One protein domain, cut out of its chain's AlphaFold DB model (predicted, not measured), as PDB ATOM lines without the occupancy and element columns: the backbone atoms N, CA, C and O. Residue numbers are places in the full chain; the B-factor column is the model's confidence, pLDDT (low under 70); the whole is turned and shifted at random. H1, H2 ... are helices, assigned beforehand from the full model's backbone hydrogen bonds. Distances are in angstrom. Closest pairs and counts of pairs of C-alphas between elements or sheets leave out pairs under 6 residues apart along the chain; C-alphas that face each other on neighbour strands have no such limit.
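What this domain is: This is residues 227 to 277 of the 635 residues of a protein of Branchiostoma belcheri (UniProt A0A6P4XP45). A long helix, H2, forms a helical hairpin with H3, which folds back along it nearly antiparallel, and the first helix, H1, crosses the other part of H2 at a slant. H1 packs on residues 243 to 250 of H2, while its beginning comes close to the end of H3, so that each helix meets the other two. The printed part has 51 residues with three named helices in the order H1, H2, H3 and no named strand, and its class is all helix. It is compact, with a radius of gyration of the C-alphas of 10.7 A, and its outline is elongated, spanning 32 by 19 by 13 A, with H2 running along much of the length.

Where its parts are: The printed part begins with H1, residues 227 to 237, Met 227 to Val 237. The C-alpha of Met 227 stands at (30.153, -7.240, -20.041), and from the first to the last C-alpha H1 measures 15.3 A. Residues 238 to 242 make a link to H2, residues 243 to 260, Phe 243 to Lys 260. H2 is the longest helix, with 18 residues and 25.7 A from its first to its last C-alpha; it begins with C-alpha 243 at (29.283, 2.608, -8.516) and ends with C-alpha 260 at (48.599, 0.111, -25.298). Residues 261 to 264 link it to H3, residues 265 to 275, Glu 265 to Val 275. H3 measures 15.3 A from its first to its last C-alpha, and C-alpha 275 stands at (29.970, 1.035, -19.474). Asn 276 and Ser 277 follow it and end the printed part.

How they stand to each other: H1 and H2 touch, with 11 pairs of C-alphas within 8 A. H2 touches H1 with residues 243 to 250 alone, and the closest C-alphas of the two helices are those of Val 232 and Arg 247, 5.4 A apart. Their lines stand at a steep tilt of 56 degrees, and they run opposite ways. H1 and H3 also touch, with 9 pairs of C-alphas within 8 A. Their closest C-alphas are those of Gly 228 and Val 275, 4.5 A apart. They stand at a steep tilt of 63 degrees and run the same way. H2 and H3 touch with 16 pairs of C-alphas within 8 A, and their closest C-alphas are those of Lys 258 and Glu 265, 4.7 A apart. They stand at a shallow tilt of 8 degrees, opposite ways, with their centres 10.3 A apart, and form a helical hairpin. With one of the three touching pairs at a shallow tilt, the helix packing is mostly crossed, but only just. In H1, H2 and H3 every backbone O of residue i is within hydrogen-bond range of the N of residue i+4 inside the helix.

The domain as a whole: The two C-alphas farthest apart are those of Asp 240, in the link from H1 to H2, and Gly 263, in the link from H2 to H3, 32.5 A from each other. The C-alphas of the first and last printed residues, Met 227 and Ser 277, are 12.0 A apart. The printed part runs from 227 to 277 with no cut. The link from H1 to H2, 5 residues, and the link from H2 to H3, 4 residues, are both tight. The mean pLDDT of the printed part of this predicted model is 84.6, and no printed residue is under 70. By helix the mean pLDDT is 79 for H1, 89 for H2 and 86 for H3.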
ATOM      1  N   MET A 227      28.772  -7.187 -20.547       81.94
ATOM      2  CA  MET A 227      30.153  -7.240 -20.041       81.94
ATOM      3  C   MET A 227      30.587  -5.933 -19.350       81.94
ATOM      4  O   MET A 227      31.297  -5.957 -18.347       81.94
ATOM      5  N   GLY A 228      30.123  -4.778 -19.840       80.38
ATOM      6  CA  GLY A 228      30.370  -3.483 -19.203       80.38
ATOM      7  C   GLY A 228      29.772  -3.363 -17.794       80.38
ATOM      8  O   GLY A 228      30.422  -2.829 -16.902       80.38
ATOM      9  N   SER A 229      28.562  -3.887 -17.575       74.94
ATOM     10  CA  SER A 229      27.926  -3.954 -16.247       74.94
ATOM     11  C   SER A 229      28.630  -4.938 -15.314       74.94
ATOM     12  O   SER A 229      28.912  -4.579 -14.175       74.94
ATOM     13  N   GLU A 230      28.964  -6.138 -15.801       77.25
ATOM     14  CA  GLU A 230      29.660  -7.170 -15.020       77.25
ATOM     15  C   GLU A 230      31.002  -6.661 -14.480       77.25
ATOM     16  O   GLU A 230      31.308  -6.851 -13.308       77.25
ATOM     17  N   LEU A 231      31.787  -5.953 -15.303       84.25
ATOM     18  CA  LEU A 231      33.072  -5.386 -14.883       84.25
ATOM     19  C   LEU A 231      32.926  -4.282 -13.826       84.25
ATOM     20  O   LEU A 231      33.760  -4.195 -12.925       84.25
ATOM     21  N   VAL A 232      31.890  -3.439 -13.913       82.12
ATOM     22  CA  VAL A 232      31.643  -2.379 -12.916       82.12
ATOM     23  C   VAL A 232      31.185  -2.973 -11.586       82.12
ATOM     24  O   VAL A 232      31.694  -2.564 -10.545       82.12
ATOM     25  N   GLU A 233      30.292  -3.963 -11.618       75.69
ATOM     26  CA  GLU A 233      29.823  -4.669 -10.421       75.69
ATOM     27  C   GLU A 233      30.957  -5.468  -9.760       75.69
ATOM     28  O   GLU A 233      31.161  -5.371  -8.553       75.69
ATOM     29  N   LEU A 234      31.768  -6.180 -10.550       80.94
ATOM     30  CA  LEU A 234      32.897  -6.961 -10.044       80.94
ATOM     31  C   LEU A 234      33.965  -6.078  -9.388       80.94
ATOM     32  O   LEU A 234      34.505  -6.464  -8.353       80.94
ATOM     33  N   VAL A 235      34.258  -4.889  -9.932       84.44
ATOM     34  CA  VAL A 235      35.153  -3.930  -9.256       84.44
ATOM     35  C   VAL A 235      34.518  -3.421  -7.962       84.44
ATOM     36  O   VAL A 235      35.182  -3.455  -6.928       84.44
ATOM     37  N   ARG A 236      33.240  -3.018  -7.989       80.44
ATOM     38  CA  ARG A 236      32.509  -2.495  -6.822       80.44
ATOM     39  C   ARG A 236      32.530  -3.482  -5.648       80.44
ATOM     40  O   ARG A 236      33.024  -3.136  -4.580       80.44
ATOM     41  N   VAL A 237      32.094  -4.722  -5.882       71.44
ATOM     42  CA  VAL A 237      31.983  -5.798  -4.876       71.44
ATOM     43  C   VAL A 237      33.337  -6.235  -4.295       71.44
ATOM     44  O   VAL A 237      33.387  -6.715  -3.169       71.44
ATOM     45  N   ASN A 238      34.444  -6.074  -5.028       77.81
ATOM     46  CA  ASN A 238      35.779  -6.480  -4.563       77.81
ATOM     47  C   ASN A 238      36.627  -5.322  -4.001       77.81
ATOM     48  O   ASN A 238      37.805  -5.535  -3.708       77.81
ATOM     49  N   THR A 239      36.093  -4.096  -3.906       79.19
ATOM     50  CA  THR A 239      36.881  -2.920  -3.478       79.19
ATOM     51  C   THR A 239      36.149  -1.912  -2.586       79.19
ATOM     52  O   THR A 239      36.784  -0.950  -2.159       79.19
ATOM     53  N   ASP A 240      34.850  -2.088  -2.320       71.25
ATOM     54  CA  ASP A 240      33.997  -1.139  -1.576       71.25
ATOM     55  C   ASP A 240      33.972   0.281  -2.192       71.25
ATOM     56  O   ASP A 240      33.753   1.300  -1.537       71.25
ATOM     57  N   VAL A 241      34.207   0.360  -3.506       82.06
ATOM     58  CA  VAL A 241      34.282   1.609  -4.271       82.06
ATOM     59  C   VAL A 241      32.948   1.888  -4.965       82.06
ATOM     60  O   VAL A 241      32.546   1.141  -5.858       82.06
ATOM     61  N   SER A 242      32.300   3.008  -4.615       80.12
ATOM     62  CA  SER A 242      30.984   3.418  -5.149       80.12
ATOM     63  C   SER A 242      30.826   3.247  -6.665       80.12
ATOM     64  O   SER A 242      31.770   3.448  -7.432       80.12
ATOM     65  N   PHE A 243      29.612   2.928  -7.121       80.00
ATOM     66  CA  PHE A 243      29.283   2.608  -8.516       80.00
ATOM     67  C   PHE A 243      29.890   3.589  -9.538       80.00
ATOM     68  O   PHE A 243      30.485   3.174 -10.531       80.00
ATOM     69  N   GLN A 244      29.833   4.898  -9.267       81.19
ATOM     70  CA  GLN A 244      30.420   5.941 -10.121       81.19
ATOM     71  C   GLN A 244      31.961   5.915 -10.148       81.19
ATOM     72  O   GLN A 244      32.569   6.105 -11.207       81.19
ATOM     73  N   LYS A 245      32.608   5.658  -9.006       84.31
ATOM     74  CA  LYS A 245      34.068   5.504  -8.915       84.31
ATOM     75  C   LYS A 245      34.513   4.197  -9.588       84.31
ATOM     76  O   LYS A 245      35.471   4.218 -10.353       84.31
ATOM     77  N   SER A 246      33.771   3.101  -9.413       85.75
ATOM     78  CA  SER A 246      34.014   1.810 -10.077       85.75
ATOM     79  C   SER A 246      33.843   1.905 -11.597       85.75
ATOM     80  O   SER A 246      34.714   1.465 -12.348       85.75
ATOM     81  N   ARG A 247      32.803   2.604 -12.076       84.94
ATOM     82  CA  ARG A 247      32.617   2.950 -13.497       84.94
ATOM     83  C   ARG A 247      33.784   3.764 -14.058       84.94
ATOM     84  O   ARG A 247      34.234   3.504 -15.178       84.94
ATOM     85  N   THR A 248      34.301   4.710 -13.274       87.19
ATOM     86  CA  THR A 248      35.496   5.494 -13.622       87.19
ATOM     87  C   THR A 248      36.740   4.603 -13.701       87.19
ATOM     88  O   THR A 248      37.430   4.637 -14.714       87.19
ATOM     89  N   ALA A 249      36.988   3.750 -12.701       90.25
ATOM     90  CA  ALA A 249      38.136   2.843 -12.662       90.25
ATOM     91  C   ALA A 249      38.152   1.861 -13.847       90.25
ATOM     92  O   ALA A 249      39.154   1.770 -14.559       90.25
ATOM     93  N   VAL A 250      37.023   1.196 -14.123       90.81
ATOM     94  CA  VAL A 250      36.852   0.323 -15.297       90.81
ATOM     95  C   VAL A 250      37.105   1.101 -16.592       90.81
ATOM     96  O   VAL A 250      37.871   0.648 -17.441       90.81
ATOM     97  N   SER A 251      36.546   2.308 -16.729       90.38
ATOM     98  CA  SER A 251      36.769   3.153 -17.912       90.38
ATOM     99  C   SER A 251      38.237   3.570 -18.076       90.38
ATOM    100  O   SER A 251      38.742   3.584 -19.198       90.38
ATOM    101  N   SER A 252      38.957   3.879 -16.994       91.94
ATOM    102  CA  SER A 252      40.391   4.194 -17.045       91.94
ATOM    103  C   SER A 252      41.233   2.987 -17.470       91.94
ATOM    104  O   SER A 252      42.134   3.137 -18.296       91.94
ATOM    105  N   ILE A 253      40.917   1.791 -16.963       93.81
ATOM    106  CA  ILE A 253      41.601   0.541 -17.330       93.81
ATOM    107  C   ILE A 253      41.359   0.209 -18.810       93.81
ATOM    108  O   ILE A 253      42.317  -0.033 -19.545       93.81
ATOM    109  N   LEU A 254      40.107   0.261 -19.279       92.44
ATOM    110  CA  LEU A 254      39.753  -0.032 -20.675       92.44
ATOM    111  C   LEU A 254      40.383   0.964 -21.665       92.44
ATOM    112  O   LEU A 254      40.885   0.543 -22.707       92.44
ATOM    113  N   ASN A 255      40.433   2.260 -21.329       91.94
ATOM    114  CA  ASN A 255      41.164   3.251 -22.131       91.94
ATOM    115  C   ASN A 255      42.669   2.942 -22.173       91.94
ATOM    116  O   ASN A 255      43.272   2.974 -23.243       91.94
ATOM    117  N   HIS A 256      43.283   2.576 -21.043       93.94
ATOM    118  CA  HIS A 256      44.707   2.237 -21.027       93.94
ATOM    119  C   HIS A 256      45.018   0.979 -21.853       93.94
ATOM    120  O   HIS A 256      46.037   0.936 -22.539       93.94
ATOM    121  N   ILE A 257      44.141  -0.031 -21.842       92.75
ATOM    122  CA  ILE A 257      44.291  -1.224 -22.689       92.75
ATOM    123  C   ILE A 257      44.130  -0.846 -24.170       92.75
ATOM    124  O   ILE A 257      44.975  -1.232 -24.978       92.75
ATOM    125  N   LYS A 258      43.122  -0.032 -24.521       91.31
ATOM    126  CA  LYS A 258      42.917   0.497 -25.883       91.31
ATOM    127  C   LYS A 258      44.160   1.217 -26.423       91.31
ATOM    128  O   LYS A 258      44.551   0.983 -27.560       91.31
ATOM    129  N   ASP A 259      44.795   2.052 -25.603       91.56
ATOM    130  CA  ASP A 259      45.952   2.866 -25.996       91.56
ATOM    131  C   ASP A 259      47.290   2.102 -26.027       91.56
ATOM    132  O   ASP A 259      48.301   2.653 -26.482       91.56
ATOM    133  N   LYS A 260      47.347   0.876 -25.480       92.69
ATOM    134  CA  LYS A 260      48.599   0.111 -25.298       92.69
ATOM    135  C   LYS A 260      48.611  -1.281 -25.921       92.69
ATOM    136  O   LYS A 260      49.702  -1.833 -26.064       92.69
ATOM    137  N   VAL A 261      47.465  -1.842 -26.308       91.81
ATOM    138  CA  VAL A 261      47.370  -3.192 -26.885       91.81
ATOM    139  C   VAL A 261      46.779  -3.129 -28.302       91.81
ATOM    140  O   VAL A 261      45.555  -3.148 -28.457       91.81
ATOM    141  N   PRO A 262      47.631  -3.062 -29.346       85.19
ATOM    142  CA  PRO A 262      47.179  -3.022 -30.734       85.19
ATOM    143  C   PRO A 262      46.296  -4.220 -31.099       85.19
ATOM    144  O   PRO A 262      46.604  -5.357 -30.741       85.19
ATOM    145  N   GLY A 263      45.218  -3.966 -31.837       86.00
ATOM    146  CA  GLY A 263      44.213  -4.956 -32.234       86.00
ATOM    147  C   GLY A 263      43.007  -5.071 -31.292       86.00
ATOM    148  O   GLY A 263      41.961  -5.555 -31.725       86.00
ATOM    149  N   LEU A 264      43.094  -4.597 -30.041       88.94
ATOM    150  CA  LEU A 264      41.962  -4.587 -29.098       88.94
ATOM    151  C   LEU A 264      41.155  -3.278 -29.111       88.94
ATOM    152  O   LEU A 264      40.208  -3.139 -28.339       88.94
ATOM    153  N   GLU A 265      41.483  -2.309 -29.969       87.56
ATOM    154  CA  GLU A 265      40.977  -0.935 -29.861       87.56
ATOM    155  C   GLU A 265      39.453  -0.867 -30.013       87.56
ATOM    156  O   GLU A 265      38.784  -0.153 -29.265       87.56
ATOM    157  N   ARG A 266      38.903  -1.654 -30.948       86.06
ATOM    158  CA  ARG A 266      37.450  -1.796 -31.136       86.06
ATOM    159  C   ARG A 266      36.794  -2.511 -29.963       86.06
ATOM    160  O   ARG A 266      35.764  -2.056 -29.487       86.06
ATOM    161  N   ALA A 267      37.404  -3.593 -29.477       87.50
ATOM    162  CA  ALA A 267      36.842  -4.383 -28.388       87.50
ATOM    163  C   ALA A 267      36.720  -3.564 -27.099       87.50
ATOM    164  O   ALA A 267      35.668  -3.542 -26.465       87.50
ATOM    165  N   MET A 268      37.780  -2.835 -26.746       90.56
ATOM    166  CA  MET A 268      37.765  -1.937 -25.594       90.56
ATOM    167  C   MET A 268      36.782  -0.781 -25.800       90.56
ATOM    168  O   MET A 268      36.097  -0.400 -24.855       90.56
ATOM    169  N   GLU A 269      36.658  -0.234 -27.015       87.06
ATOM    170  CA  GLU A 269      35.679   0.821 -27.297       87.06
ATOM    171  C   GLU A 269      34.226   0.332 -27.199       87.06
ATOM    172  O   GLU A 269      33.397   1.044 -26.639       87.06
ATOM    173  N   ASP A 270      33.909  -0.879 -27.658       85.25
ATOM    174  CA  ASP A 270      32.556  -1.434 -27.551       85.25
ATOM    175  C   ASP A 270      32.187  -1.804 -26.099       85.25
ATOM    176  O   ASP A 270      31.074  -1.494 -25.669       85.25
ATOM    177  N   ILE A 271      33.123  -2.318 -25.284       87.81
ATOM    178  CA  ILE A 271      32.906  -2.464 -23.828       87.81
ATOM    179  C   ILE A 271      32.733  -1.082 -23.175       87.81
ATOM    180  O   ILE A 271      31.798  -0.875 -22.403       87.81
ATOM    181  N   MET A 272      33.567  -0.091 -23.511       85.44
ATOM    182  CA  MET A 272      33.416   1.269 -22.974       85.44
ATOM    183  C   MET A 272      32.099   1.930 -23.389       85.44
ATOM    184  O   MET A 272      31.542   2.696 -22.603       85.44
ATOM    185  N   ARG A 273      31.553   1.620 -24.570       84.44
ATOM    186  CA  ARG A 273      30.208   2.057 -24.973       84.44
ATOM    187  C   ARG A 273      29.122   1.426 -24.105       84.44
ATOM    188  O   ARG A 273      28.171   2.127 -23.786       84.44
ATOM    189  N   GLN A 274      29.264   0.171 -23.666       83.69
ATOM    190  CA  GLN A 274      28.349  -0.434 -22.684       83.69
ATOM    191  C   GLN A 274      28.450   0.267 -21.321       83.69
ATOM    192  O   GLN A 274      27.437   0.749 -20.814       83.69
ATOM    193  N   VAL A 275      29.669   0.396 -20.778       80.75
ATOM    194  CA  VAL A 275      29.970   1.035 -19.474       80.75
ATOM    195  C   VAL A 275      29.460   2.481 -19.405       80.75
ATOM    196  O   VAL A 275      28.956   2.920 -18.373       80.75
ATOM    197  N   ASN A 276      29.558   3.226 -20.509       76.12
ATOM    198  CA  ASN A 276      29.078   4.607 -20.605       76.12
ATOM    199  C   ASN A 276      27.629   4.731 -21.111       76.12
ATOM    200  O   ASN A 276      27.119   5.846 -21.204       76.12
ATOM    201  N   SER A 277      26.943   3.628 -21.434       70.94
ATOM    202  CA  SER A 277      25.559   3.694 -21.906       70.94
ATOM    203  C   SER A 277      24.580   3.977 -20.766       70.94
ATOM    204  O   SER A 277      24.597   3.329 -19.722       70.94
TER     205      SER A 277